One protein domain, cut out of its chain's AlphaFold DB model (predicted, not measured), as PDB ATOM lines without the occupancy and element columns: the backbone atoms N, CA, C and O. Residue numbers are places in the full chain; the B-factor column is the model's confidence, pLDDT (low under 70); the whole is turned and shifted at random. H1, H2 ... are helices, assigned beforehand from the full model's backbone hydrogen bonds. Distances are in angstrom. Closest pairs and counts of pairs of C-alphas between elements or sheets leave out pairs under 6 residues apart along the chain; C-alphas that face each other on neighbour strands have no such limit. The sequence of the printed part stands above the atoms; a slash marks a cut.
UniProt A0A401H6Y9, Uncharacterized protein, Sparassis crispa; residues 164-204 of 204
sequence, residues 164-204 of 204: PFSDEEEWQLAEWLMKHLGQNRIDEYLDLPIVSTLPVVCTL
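This is residues 164 to 204 of the 204 residues of an uncharacterized protein of Sparassis crispa (UniProt A0A401H6Y9). The chain folds back on itself as an open, lopsided U: H1 makes one leg, and H2, H3 and the tail of residues 197 to 204 make the other. The turn of the U lies between H1 and H2, and the space between the legs is open, with H1 and H2 near each other but no two helices touching. The printed part has 41 residues, with three named helices in the order H1, H2, H3 and no named strand, and its class is all helix. It is only just loose, close to compact, with a radius of gyration of the C-alphas of 11.3 A. The outline is only just elongated, spanning 33 by 21 by 14 A.

The printed part begins at Pro 164, whose C-alpha is at (49.004, 7.217, -3.027). H1, the longest helix, has residues 168 to 180 and measures 18.0 A from its first C-alpha at (41.956, 14.489, 0.156) to its last at (51.937, 18.319, 14.592). H2 has residues 183 to 190 and measures 10.4 A. H3 has residues 193 to 196, and its last C-alpha is at (46.525, -1.340, 9.695). Residues 197 to 204 follow with no named element.

A tight link of 2 residues joins H1 to H2. The two helices are close but not clearly touching, with their closest C-alphas, those of Leu 177 and Ile 186, 6.6 A apart. They run opposite ways at a shallow tilt of 34 degrees, only just short of steep. A tight link of 2 residues also joins H2 to H3. These two are close but not clearly touching, and their closest C-alphas are those of Leu 190 and Ser 196, 6.9 A apart. H1 and H3 are apart. In H1 and H2 every O i to N i+4 pair is within hydrogen-bond range; H3 is too short for such a pair, and its 1 pair of O i to N i+3 is not within range.

The two C-alphas farthest apart are those of His 180 and Leu 204, at 33.2 A. The first and last printed C-alphas, those of Pro 164 and Leu 204, are 12.7 A apart, and Leu 204 is the chain's last residue. Residues 167 to 173, of which 168 to 173 belong to H1, stand free. Residues 190 to 199, of which 193 to 196 belong to H3, stand free too. The printed part has no cut, and neither link between helices is long. The mean pLDDT of the printed part is 80.7, and confidence is low, under 70, at the 9 residues 196 to 204 of the model.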
ATOM      1  N   PRO A 164      49.525   8.560  -3.311       81.25
ATOM      2  CA  PRO A 164      49.004   7.217  -3.027       81.25
ATOM      3  C   PRO A 164      47.804   7.145  -2.064       81.25
ATOM      4  O   PRO A 164      47.346   6.042  -1.784       81.25
ATOM      5  N   PHE A 165      47.308   8.270  -1.550       83.94
ATOM      6  CA  PHE A 165      46.149   8.309  -0.659       83.94
ATOM      7  C   PHE A 165      44.836   8.113  -1.429       83.94
ATOM      8  O   PHE A 165      44.728   8.416  -2.626       83.94
ATOM      9  N   SER A 166      43.826   7.600  -0.727       82.81
ATOM     10  CA  SER A 166      42.506   7.305  -1.293       82.81
ATOM     11  C   SER A 166      41.763   8.586  -1.674       82.81
ATOM     12  O   SER A 166      41.096   8.642  -2.710       82.81
ATOM     13  N   ASP A 167      41.907   9.625  -0.849       86.75
ATOM     14  CA  ASP A 167      41.201  10.897  -0.963       86.75
ATOM     15  C   ASP A 167      41.970  12.058  -0.300       86.75
ATOM     16  O   ASP A 167      43.046  11.886   0.277       86.75
ATOM     17  N   GLU A 168      41.405  13.260  -0.426       89.94
ATOM     18  CA  GLU A 168      41.956  14.489   0.156       89.94
ATOM     19  C   GLU A 168      41.952  14.472   1.689       89.94
ATOM     20  O   GLU A 168      42.837  15.046   2.312       89.94
ATOM     21  N   GLU A 169      40.970  13.831   2.327       89.31
ATOM     22  CA  GLU A 169      40.863  13.809   3.789       89.31
ATOM     23  C   GLU A 169      41.992  12.960   4.393       89.31
ATOM     24  O   GLU A 169      42.617  13.359   5.379       89.31
ATOM     25  N   GLU A 170      42.304  11.823   3.763       89.25
ATOM     26  CA  GLU A 170      43.432  10.966   4.126       89.25
ATOM     27  C   GLU A 170      44.778  11.676   3.898       89.25
ATOM     28  O   GLU A 170      45.660  11.640   4.765       89.25
ATOM     29  N   TRP A 171      44.922  12.397   2.780       92.56
ATOM     30  CA  TRP A 171      46.111  13.211   2.515       92.56
ATOM     31  C   TRP A 171      46.277  14.346   3.544       92.56
ATOM     32  O   TRP A 171      47.361  14.517   4.112       92.56
ATOM     33  N   GLN A 172      45.204  15.080   3.854       92.62
ATOM     34  CA  GLN A 172      45.208  16.144   4.866       92.62
ATOM     35  C   GLN A 172      45.528  15.607   6.261       92.62
ATOM     36  O   GLN A 172      46.221  16.272   7.037       92.62
ATOM     37  N   LEU A 173      45.059  14.402   6.594       91.75
ATOM     38  CA  LEU A 173      45.416  13.736   7.839       91.75
ATOM     39  C   LEU A 173      46.920  13.457   7.895       91.75
ATOM     40  O   LEU A 173      47.557  13.797   8.892       91.75
ATOM     41  N   ALA A 174      47.503  12.892   6.835       90.69
ATOM     42  CA  ALA A 174      48.944  12.656   6.769       90.69
ATOM     43  C   ALA A 174      49.736  13.968   6.912       90.69
ATOM     44  O   ALA A 174      50.675  14.048   7.711       90.69
ATOM     45  N   GLU A 175      49.310  15.025   6.215       92.94
ATOM     46  CA  GLU A 175      49.915  16.355   6.321       92.94
ATOM     47  C   GLU A 175      49.830  16.905   7.756       92.94
ATOM     48  O   GLU A 175      50.811  17.417   8.308       92.94
ATOM     49  N   TRP A 176      48.666  16.764   8.396       94.00
ATOM     50  CA  TRP A 176      48.446  17.202   9.768       94.00
ATOM     51  C   TRP A 176      49.321  16.431  10.760       94.00
ATOM     52  O   TRP A 176      49.935  17.060  11.629       94.00
ATOM     53  N   LEU A 177      49.432  15.105  10.606       92.94
ATOM     54  CA  LEU A 177      50.285  14.248  11.434       92.94
ATOM     55  C   LEU A 177      51.749  14.681  11.330       92.94
ATOM     56  O   LEU A 177      52.382  14.904  12.358       92.94
ATOM     57  N   MET A 178      52.263  14.897  10.115       89.56
ATOM     58  CA  MET A 178      53.648  15.339   9.901       89.56
ATOM     59  C   MET A 178      53.935  16.730  10.482       89.56
ATOM     60  O   MET A 178      55.043  16.987  10.951       89.56
ATOM     61  N   LYS A 179      52.952  17.639  10.457       92.25
ATOM     62  CA  LYS A 179      53.102  19.001  10.996       92.25
ATOM     63  C   LYS A 179      53.046  19.062  12.525       92.25
ATOM     64  O   LYS A 179      53.670  19.946  13.108       92.25
ATOM     65  N   HIS A 180      52.283  18.176  13.170       91.56
ATOM     66  CA  HIS A 180      51.937  18.319  14.592       91.56
ATOM     67  C   HIS A 180      52.484  17.214  15.495       91.56
ATOM     68  O   HIS A 180      52.589  17.425  16.705       91.56
ATOM     69  N   LEU A 181      52.835  16.052  14.947       92.31
ATOM     70  CA  LEU A 181      53.365  14.928  15.708       92.31
ATOM     71  C   LEU A 181      54.836  14.677  15.359       92.31
ATOM     72  O   LEU A 181      55.281  14.863  14.233       92.31
ATOM     73  N   GLY A 182      55.610  14.243  16.354       90.50
ATOM     74  CA  GLY A 182      56.955  13.717  16.119       90.50
ATOM     75  C   GLY A 182      56.901  12.283  15.591       90.50
ATOM     76  O   GLY A 182      55.939  11.570  15.879       90.50
ATOM     77  N   GLN A 183      57.959  11.847  14.900       88.44
ATOM     78  CA  GLN A 183      58.046  10.533  14.242       88.44
ATOM     79  C   GLN A 183      57.520   9.380  15.110       88.44
ATOM     80  O   GLN A 183      56.598   8.691  14.702       88.44
ATOM     81  N   ASN A 184      57.992   9.251  16.356       89.88
ATOM     82  CA  ASN A 184      57.575   8.159  17.245       89.88
ATOM     83  C   ASN A 184      56.058   8.112  17.498       89.88
ATOM     84  O   ASN A 184      55.491   7.040  17.663       89.88
ATOM     85  N   ARG A 185      55.391   9.272  17.565       88.69
ATOM     86  CA  ARG A 185      53.937   9.346  17.784       88.69
ATOM     87  C   ARG A 185      53.159   9.039  16.513       88.69
ATOM     88  O   ARG A 185      52.059   8.507  16.604       88.69
ATOM     89  N   ILE A 186      53.726   9.384  15.358       91.56
ATOM     90  CA  ILE A 186      53.190   8.987  14.057       91.56
ATOM     91  C   ILE A 186      53.295   7.466  13.928       91.56
ATOM     92  O   ILE A 186      52.292   6.829  13.638       91.56
ATOM     93  N   ASP A 187      54.448   6.879  14.245       88.69
ATOM     94  CA  ASP A 187      54.652   5.429  14.188       88.69
ATOM     95  C   ASP A 187      53.688   4.687  15.135       88.69
ATOM     96  O   ASP A 187      52.988   3.775  14.707       88.69
ATOM     97  N   GLU A 188      53.540   5.150  16.387       89.31
ATOM     98  CA  GLU A 188      52.550   4.607  17.337       89.31
ATOM     99  C   GLU A 188      51.106   4.689  16.805       89.31
ATOM    100  O   GLU A 188      50.300   3.799  17.077       89.31
ATOM    101  N   TYR A 189      50.759   5.757  16.076       87.25
ATOM    102  CA  TYR A 189      49.449   5.908  15.440       87.25
ATOM    103  C   TYR A 189      49.269   4.927  14.273       87.25
ATOM    104  O   TYR A 189      48.209   4.310  14.156       87.25
ATOM    105  N   LEU A 190      50.299   4.756  13.441       87.81
ATOM    106  CA  LEU A 190      50.289   3.836  12.302       87.81
ATOM    107  C   LEU A 190      50.269   2.360  12.738       87.81
ATOM    108  O   LEU A 190      49.698   1.526  12.036       87.81
ATOM    109  N   ASP A 191      50.799   2.047  13.923       88.31
ATOM    110  CA  ASP A 191      50.722   0.718  14.545       88.31
ATOM    111  C   ASP A 191      49.308   0.356  15.041       88.31
ATOM    112  O   ASP A 191      49.024  -0.810  15.345       88.31
ATOM    113  N   LEU A 192      48.386   1.324  15.143       86.94
ATOM    114  CA  LEU A 192      47.038   1.043  15.627       86.94
ATOM    115  C   LEU A 192      46.277   0.129  14.644       86.94
ATOM    116  O   LEU A 192      46.280   0.366  13.432       86.94
ATOM    117  N   PRO A 193      45.512  -0.865  15.145       83.00
ATOM    118  CA  PRO A 193      44.702  -1.760  14.312       83.00
ATOM    119  C   PRO A 193      43.720  -1.033  13.390       83.00
ATOM    120  O   PRO A 193      43.339  -1.555  12.352       83.00
ATOM    121  N   ILE A 194      43.292   0.172  13.766       81.75
ATOM    122  CA  ILE A 194      42.344   0.983  12.994       81.75
ATOM    123  C   ILE A 194      42.954   1.410  11.651       81.75
ATOM    124  O   ILE A 194      42.242   1.455  10.655       81.75
ATOM    125  N   VAL A 195      44.260   1.682  11.621       78.00
ATOM    126  CA  VAL A 195      44.979   2.126  10.417       78.00
ATOM    127  C   VAL A 195      45.508   0.922   9.631       78.00
ATOM    128  O   VAL A 195      45.432   0.896   8.408       78.00
ATOM    129  N   SER A 196      45.956  -0.132  10.322       66.00
ATOM    130  CA  SER A 196      46.525  -1.340   9.695       66.00
ATOM    131  C   SER A 196      45.500  -2.351   9.157       66.00
ATOM    132  O   SER A 196      45.881  -3.284   8.452       66.00
ATOM    133  N   THR A 197      44.205  -2.197   9.464       62.59
ATOM    134  CA  THR A 197      43.136  -3.082   8.950       62.59
ATOM    135  C   THR A 197      42.402  -2.538   7.730       62.59
ATOM    136  O   THR A 197      41.520  -3.227   7.211       62.59
ATOM    137  N   LEU A 198      42.762  -1.351   7.230       57.62
ATOM    138  CA  LEU A 198      42.264  -0.905   5.935       57.62
ATOM    139  C   LEU A 198      42.862  -1.825   4.862       57.62
ATOM    140  O   LEU A 198      44.088  -1.902   4.741       57.62
ATOM    141  N   PRO A 199      42.041  -2.581   4.109       53.06
ATOM    142  CA  PRO A 199      42.566  -3.340   2.994       53.06
ATOM    143  C   PRO A 199      43.175  -2.323   2.035       53.06
ATOM    144  O   PRO A 199      42.470  -1.452   1.531       53.06
ATOM    145  N   VAL A 200      44.482  -2.429   1.801       55.78
ATOM    146  CA  VAL A 200      45.150  -1.751   0.693       55.78
ATOM    147  C   VAL A 200      44.507  -2.315  -0.566       55.78
ATOM    148  O   VAL A 200      44.915  -3.353  -1.089       55.78
ATOM    149  N   VAL A 201      43.428  -1.683  -1.020       50.41
ATOM    150  CA  VAL A 201      42.848  -1.962  -2.322       50.41
ATOM    151  C   VAL A 201      43.747  -1.251  -3.329       50.41
ATOM    152  O   VAL A 201      43.389  -0.238  -3.912       50.41
ATOM    153  N   CYS A 202      44.962  -1.776  -3.506       43.19
ATOM    154  CA  CYS A 202      45.734  -1.541  -4.716       43.19
ATOM    155  C   CYS A 202      44.970  -2.227  -5.851       43.19
ATOM    156  O   CYS A 202      45.211  -3.394  -6.165       43.19
ATOM    157  N   THR A 203      43.995  -1.532  -6.432       44.44
ATOM    158  CA  THR A 203      43.495  -1.869  -7.764       44.44
ATOM    159  C   THR A 203      44.625  -1.602  -8.751       44.44
ATOM    160  O   THR A 203      44.925  -0.448  -9.050       44.44
ATOM    161  N   LEU A 204      45.285  -2.694  -9.148       39.91
ATOM    162  CA  LEU A 204      46.164  -2.808 -10.313       39.91
ATOM    163  C   LEU A 204      45.413  -2.494 -11.611       39.91
ATOM    164  O   LEU A 204      44.215  -2.861 -11.692       39.91
TER     165      LEU A 204